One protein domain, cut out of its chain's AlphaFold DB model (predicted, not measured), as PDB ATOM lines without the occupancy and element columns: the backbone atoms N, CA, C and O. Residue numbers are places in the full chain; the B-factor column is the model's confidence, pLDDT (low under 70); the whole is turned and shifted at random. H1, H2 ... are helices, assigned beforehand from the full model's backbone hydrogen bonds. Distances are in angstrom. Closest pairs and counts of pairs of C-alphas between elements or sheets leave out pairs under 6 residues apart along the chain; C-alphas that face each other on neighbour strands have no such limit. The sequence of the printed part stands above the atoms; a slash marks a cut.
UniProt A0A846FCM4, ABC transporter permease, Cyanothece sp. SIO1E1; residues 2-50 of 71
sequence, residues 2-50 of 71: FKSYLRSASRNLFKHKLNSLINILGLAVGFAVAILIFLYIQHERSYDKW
ATOM      1  N   PHE A   2     199.551 258.284 347.227       79.69
ATOM      2  CA  PHE A   2     200.244 259.529 347.633       79.69
ATOM      3  C   PHE A   2     199.667 260.823 347.011       79.69
ATOM      4  O   PHE A   2     199.532 261.849 347.673       79.69
ATOM      5  N   LYS A   3     199.217 260.745 345.751       81.44
ATOM      6  CA  LYS A   3     198.597 261.857 345.011       81.44
ATOM      7  C   LYS A   3     197.307 262.381 345.665       81.44
ATOM      8  O   LYS A   3     197.034 263.577 345.599       81.44
ATOM      9  N   SER A   4     196.520 261.512 346.307       83.56
ATOM     10  CA  SER A   4     195.281 261.898 346.995       83.56
ATOM     11  C   SER A   4     195.568 262.602 348.323       83.56
ATOM     12  O   SER A   4     194.942 263.618 348.614       83.56
ATOM     13  N   TYR A   5     196.552 262.122 349.089       86.12
ATOM     14  CA  TYR A   5     196.978 262.758 350.339       86.12
ATOM     15  C   TYR A   5     197.578 264.147 350.101       86.12
ATOM     16  O   TYR A   5     197.164 265.100 350.757       86.12
ATOM     17  N   LEU A   6     198.454 264.296 349.098       86.69
ATOM     18  CA  LEU A   6     198.995 265.601 348.694       86.69
ATOM     19  C   LEU A   6     197.893 266.587 348.283       86.69
ATOM     20  O   LEU A   6     197.941 267.763 348.642       86.69
ATOM     21  N   ARG A   7     196.875 266.111 347.556       82.69
ATOM     22  CA  ARG A   7     195.741 266.940 347.121       82.69
ATOM     23  C   ARG A   7     194.845 267.369 348.287       82.69
ATOM     24  O   ARG A   7     194.292 268.467 348.256       82.69
ATOM     25  N   SER A   8     194.691 266.513 349.295       84.44
ATOM     26  CA  SER A   8     193.904 266.824 350.493       84.44
ATOM     27  C   SER A   8     194.648 267.795 351.415       84.44
ATOM     28  O   SER A   8     194.079 268.796 351.851       84.44
ATOM     29  N   ALA A   9     195.949 267.568 351.628       83.00
ATOM     30  CA  ALA A   9     196.807 268.432 352.435       83.00
ATOM     31  C   ALA A   9     196.912 269.852 351.857       83.00
ATOM     32  O   ALA A   9     196.756 270.821 352.598       83.00
ATOM     33  N   SER A  10     197.088 269.993 350.536       82.00
ATOM     34  CA  SER A  10     197.147 271.313 349.897       82.00
ATOM     35  C   SER A  10     195.826 272.073 350.023       82.00
ATOM     36  O   SER A  10     195.828 273.236 350.421       82.00
ATOM     37  N   ARG A  11     194.673 271.424 349.798       83.19
ATOM     38  CA  ARG A  11     193.354 272.051 350.031       83.19
ATOM     39  C   ARG A  11     193.163 272.487 351.480       83.19
ATOM     40  O   ARG A  11     192.610 273.560 351.706       83.19
ATOM     41  N   ASN A  12     193.619 271.688 352.442       81.19
ATOM     42  CA  ASN A  12     193.515 272.024 353.859       81.19
ATOM     43  C   ASN A  12     194.388 273.236 354.234       81.19
ATOM     44  O   ASN A  12     193.912 274.153 354.905       81.19
ATOM     45  N   LEU A  13     195.617 273.292 353.710       82.06
ATOM     46  CA  LEU A  13     196.532 274.431 353.850       82.06
ATOM     47  C   LEU A  13     195.924 275.730 353.293       82.06
ATOM     48  O   LEU A  13     195.985 276.776 353.939       82.06
ATOM     49  N   PHE A  14     195.264 275.668 352.131       80.62
ATOM     50  CA  PHE A  14     194.590 276.832 351.540       80.62
ATOM     51  C   PHE A  14     193.273 277.215 352.228       80.62
ATOM     52  O   PHE A  14     192.825 278.349 352.054       80.62
ATOM     53  N   LYS A  15     192.641 276.312 352.988       83.88
ATOM     54  CA  LYS A  15     191.399 276.589 353.730       83.88
ATOM     55  C   LYS A  15     191.670 277.334 355.040       83.88
ATOM     56  O   LYS A  15     190.909 278.225 355.400       83.88
ATOM     57  N   HIS A  16     192.785 277.033 355.709       83.75
ATOM     58  CA  HIS A  16     193.210 277.681 356.955       83.75
ATOM     59  C   HIS A  16     194.461 278.545 356.741       83.75
ATOM     60  O   HIS A  16     195.507 278.297 357.343       83.75
ATOM     61  N   LYS A  17     194.357 279.562 355.870       78.94
ATOM     62  CA  LYS A  17     195.509 280.348 355.383       78.94
ATOM     63  C   LYS A  17     196.300 281.045 356.490       78.94
ATOM     64  O   LYS A  17     197.516 280.948 356.480       78.94
ATOM     65  N   LEU A  18     195.635 281.703 357.442       86.81
ATOM     66  CA  LEU A  18     196.304 282.434 358.531       86.81
ATOM     67  C   LEU A  18     197.096 281.500 359.458       86.81
ATOM     68  O   LEU A  18     198.299 281.675 359.620       86.81
ATOM     69  N   ASN A  19     196.446 280.465 359.998       85.62
ATOM     70  CA  ASN A  19     197.115 279.506 360.884       85.62
ATOM     71  C   ASN A  19     198.229 278.741 360.165       85.62
ATOM     72  O   ASN A  19     199.304 278.553 360.726       85.62
ATOM     73  N   SER A  20     197.993 278.324 358.919       88.38
ATOM     74  CA  SER A  20     199.013 277.626 358.133       88.38
ATOM     75  C   SER A  20     200.201 278.536 357.826       88.38
ATOM     76  O   SER A  20     201.337 278.086 357.915       88.38
ATOM     77  N   LEU A  21     199.958 279.816 357.523       90.19
ATOM     78  CA  LEU A  21     201.012 280.790 357.252       90.19
ATOM     79  C   LEU A  21     201.889 281.017 358.483       90.19
ATOM     80  O   LEU A  21     203.105 280.905 358.376       90.19
ATOM     81  N   ILE A  22     201.287 281.280 359.645       93.81
ATOM     82  CA  ILE A  22     202.033 281.502 360.892       93.81
ATOM     83  C   ILE A  22     202.859 280.262 361.246       93.81
ATOM     84  O   ILE A  22     204.035 280.385 361.576       93.81
ATOM     85  N   ASN A  23     202.271 279.068 361.129       90.62
ATOM     86  CA  ASN A  23     202.952 277.829 361.490       90.62
ATOM     87  C   ASN A  23     204.120 277.512 360.538       90.62
ATOM     88  O   ASN A  23     205.209 277.156 360.983       90.62
ATOM     89  N   ILE A  24     203.930 277.703 359.228       93.38
ATOM     90  CA  ILE A  24     204.988 277.496 358.228       93.38
ATOM     91  C   ILE A  24     206.091 278.544 358.373       93.38
ATOM     92  O   ILE A  24     207.264 278.186 358.315       93.38
ATOM     93  N   LEU A  25     205.746 279.818 358.583       95.81
ATOM     94  CA  LEU A  25     206.734 280.882 358.770       95.81
ATOM     95  C   LEU A  25     207.533 280.687 360.056       95.81
ATOM     96  O   LEU A  25     208.755 280.771 360.017       95.81
ATOM     97  N   GLY A  26     206.872 280.375 361.173       94.88
ATOM     98  CA  GLY A  26     207.550 280.100 362.440       94.88
ATOM     99  C   GLY A  26     208.516 278.922 362.321       94.88
ATOM    100  O   GLY A  26     209.668 279.021 362.739       94.88
ATOM    101  N   LEU A  27     208.084 277.844 361.664       95.81
ATOM    102  CA  LEU A  27     208.934 276.689 361.396       95.81
ATOM    103  C   LEU A  27     210.113 277.048 360.477       95.81
ATOM    104  O   LEU A  27     211.250 276.694 360.777       95.81
ATOM    105  N   ALA A  28     209.860 277.776 359.387       97.19
ATOM    106  CA  ALA A  28     210.889 278.186 358.435       97.19
ATOM    107  C   ALA A  28     211.949 279.085 359.086       97.19
ATOM    108  O   ALA A  28     213.141 278.861 358.890       97.19
ATOM    109  N   VAL A  29     211.529 280.061 359.897       97.88
ATOM    110  CA  VAL A  29     212.438 280.939 360.648       97.88
ATOM    111  C   VAL A  29     213.233 280.137 361.678       97.88
ATOM    112  O   VAL A  29     214.448 280.304 361.758       97.88
ATOM    113  N   GLY A  30     212.593 279.220 362.410       97.38
ATOM    114  CA  GLY A  30     213.277 278.338 363.359       97.38
ATOM    115  C   GLY A  30     214.367 277.493 362.694       97.38
ATOM    116  O   GLY A  30     215.497 277.450 363.179       97.38
ATOM    117  N   PHE A  31     214.066 276.891 361.539       97.75
ATOM    118  CA  PHE A  31     215.061 276.166 360.747       97.75
ATOM    119  C   PHE A  31     216.171 277.076 360.225       97.75
ATOM    120  O   PHE A  31     217.334 276.687 360.285       97.75
ATOM    121  N   ALA A  32     215.845 278.278 359.746       97.88
ATOM    122  CA  ALA A  32     216.848 279.219 359.257       97.88
ATOM    123  C   ALA A  32     217.853 279.582 360.360       97.88
ATOM    124  O   ALA A  32     219.061 279.488 360.149       97.88
ATOM    125  N   VAL A  33     217.365 279.913 361.559       98.06
ATOM    126  CA  VAL A  33     218.215 280.222 362.718       98.06
ATOM    127  C   VAL A  33     219.037 279.003 363.143       98.06
ATOM    128  O   VAL A  33     220.239 279.130 363.361       98.06
ATOM    129  N   ALA A  34     218.433 277.813 363.205       97.50
ATOM    130  CA  ALA A  34     219.147 276.585 363.561       97.50
ATOM    131  C   ALA A  34     220.286 276.266 362.576       97.50
ATOM    132  O   ALA A  34     221.389 275.922 362.999       97.50
ATOM    133  N   ILE A  35     220.042 276.426 361.272       97.50
ATOM    134  CA  ILE A  35     221.050 276.232 360.223       97.50
ATOM    135  C   ILE A  35     222.167 277.272 360.342       97.50
ATOM    136  O   ILE A  35     223.336 276.910 360.234       97.50
ATOM    137  N   LEU A  36     221.836 278.541 360.599       97.25
ATOM    138  CA  LEU A  36     222.836 279.595 360.791       97.25
ATOM    139  C   LEU A  36     223.736 279.317 361.999       97.25
ATOM    140  O   LEU A  36     224.953 279.425 361.882       97.25
ATOM    141  N   ILE A  37     223.161 278.904 363.132       96.44
ATOM    142  CA  ILE A  37     223.932 278.526 364.328       96.44
ATOM    143  C   ILE A  37     224.818 277.315 364.030       96.44
ATOM    144  O   ILE A  37     225.994 277.307 364.384       96.44
ATOM    145  N   PHE A  38     224.279 276.297 363.356       95.62
ATOM    146  CA  PHE A  38     225.052 275.119 362.969       95.62
ATOM    147  C   PHE A  38     226.237 275.486 362.069       95.62
ATOM    148  O   PHE A  38     227.352 275.021 362.301       95.62
ATOM    149  N   LEU A  39     226.011 276.349 361.074       94.12
ATOM    150  CA  LEU A  39     227.052 276.827 360.172       94.12
ATOM    151  C   LEU A  39     228.107 277.649 360.921       94.12
ATOM    152  O   LEU A  39     229.295 277.473 360.675       94.12
ATOM    153  N   TYR A  40     227.687 278.493 361.864       92.69
ATOM    154  CA  TYR A  40     228.594 279.259 362.715       92.69
ATOM    155  C   TYR A  40     229.483 278.342 363.566       92.69
ATOM    156  O   TYR A  40     230.701 278.480 363.553       92.69
ATOM    157  N   ILE A  41     228.903 277.335 364.225       89.81
ATOM    158  CA  ILE A  41     229.667 276.348 365.002       89.81
ATOM    159  C   ILE A  41     230.625 275.565 364.099       89.81
ATOM    160  O   ILE A  41     231.761 275.299 364.488       89.81
ATOM    161  N   GLN A  42     230.179 275.178 362.902       87.88
ATOM    162  CA  GLN A  42     231.032 274.495 361.932       87.88
ATOM    163  C   GLN A  42     232.213 275.380 361.520       87.88
ATOM    164  O   GLN A  42     233.335 274.884 361.435       87.88
ATOM    165  N   HIS A  43     231.973 276.675 361.307       84.38
ATOM    166  CA  HIS A  43     233.010 277.646 360.989       84.38
ATOM    167  C   HIS A  43     234.017 277.796 362.137       84.38
ATOM    168  O   HIS A  43     235.214 277.631 361.912       84.38
ATOM    169  N   GLU A  44     233.539 277.989 363.369       82.75
ATOM    170  CA  GLU A  44     234.376 278.109 364.570       82.75
ATOM    171  C   GLU A  44     235.250 276.856 364.768       82.75
ATOM    172  O   GLU A  44     236.465 276.935 364.928       82.75
ATOM    173  N   ARG A  45     234.648 275.663 364.641       75.44
ATOM    174  CA  ARG A  45     235.344 274.364 364.715       75.44
ATOM    175  C   ARG A  45     236.341 274.145 363.579       75.44
ATOM    176  O   ARG A  45     237.224 273.299 363.718       75.44
ATOM    177  N   SER A  46     236.155 274.805 362.437       70.94
ATOM    178  CA  SER A  46     237.060 274.712 361.292       70.94
ATOM    179  C   SER A  46     238.256 275.648 361.432       70.94
ATOM    180  O   SER A  46     239.310 275.342 360.877       70.94
ATOM    181  N   TYR A  47     238.111 276.757 362.161       60.03
ATOM    182  CA  TYR A  47     239.179 277.734 362.372       60.03
ATOM    183  C   TYR A  47     240.374 277.104 363.107       60.03
ATOM    184  O   TYR A  47     241.508 277.204 362.642       60.03
ATOM    185  N   ASP A  48     240.106 276.317 364.155       60.44
ATOM    186  CA  ASP A  48     241.126 275.566 364.917       60.44
ATOM    187  C   ASP A  48     241.772 274.406 364.135       60.44
ATOM    188  O   ASP A  48     242.752 273.808 364.583       60.44
ATOM    189  N   LYS A  49     241.234 274.065 362.960       61.09
ATOM    190  CA  LYS A  49     241.677 272.922 362.145       61.09
ATOM    191  C   LYS A  49     242.445 273.310 360.888       61.09
ATOM    192  O   LYS A  49     242.859 272.422 360.147       61.09
ATOM    193  N   TRP A  50     242.633 274.603 360.620       64.12
ATOM    194  CA  TRP A  50     243.389 275.045 359.445       64.12
ATOM    195  C   TRP A  50     244.909 274.833 359.591       64.12
ATOM    196  O   TRP A  50     245.626 274.820 358.595       64.12
TER     197      TRP A  50
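AT A GLANCE: This is residues 2 to 50 of the 71 residues of the protein "ABC transporter permease" of Cyanothece sp. SIO1E1 (UniProt A0A846FCM4). What would one see first? One long helix, H2, makes the length of the model, and a shorter helix, H1, meets it at one end to make an L, with the inside of the corner open. What is printed? The printed part has 49 residues with two named helices, H1 then H2, and no named strand; the class is all helix. How spread out is it? It is extended, with a radius of gyration of the C-alphas of 17.9 A and spans of 51 by 25 by 6 A.

IN THESE COORDINATES: Where is the longest helix? H2 is residues 17 to 47, 44.3 A from first to last C-alpha, and C-alpha 47 is at (239.179, 277.734, 362.372). Where is the other? H1 is residues 2 to 15, 20.2 A long, and C-alpha 2 is at (200.244, 259.529, 347.633).

HOW THE PARTS SIT: How does H1 stand to H2? They are close but not clearly touching, with the C-alphas of Leu 13 and Ser 20 the closest at 5.9 A. Their lines are only just about perpendicular, at 71 degrees. Are the backbones well formed? In H1 and H2 every O i to N i+4 pair is within hydrogen-bond range.

THE WHOLE: How large is it? The two C-alphas farthest apart, those of Lys 15 and Trp 50, are 52.3 A apart. Is it continuous? The printed part has no cut, and the link from H1 to H2 is tight. Where is confidence low? Residues 47 to 50 have pLDDT under 70.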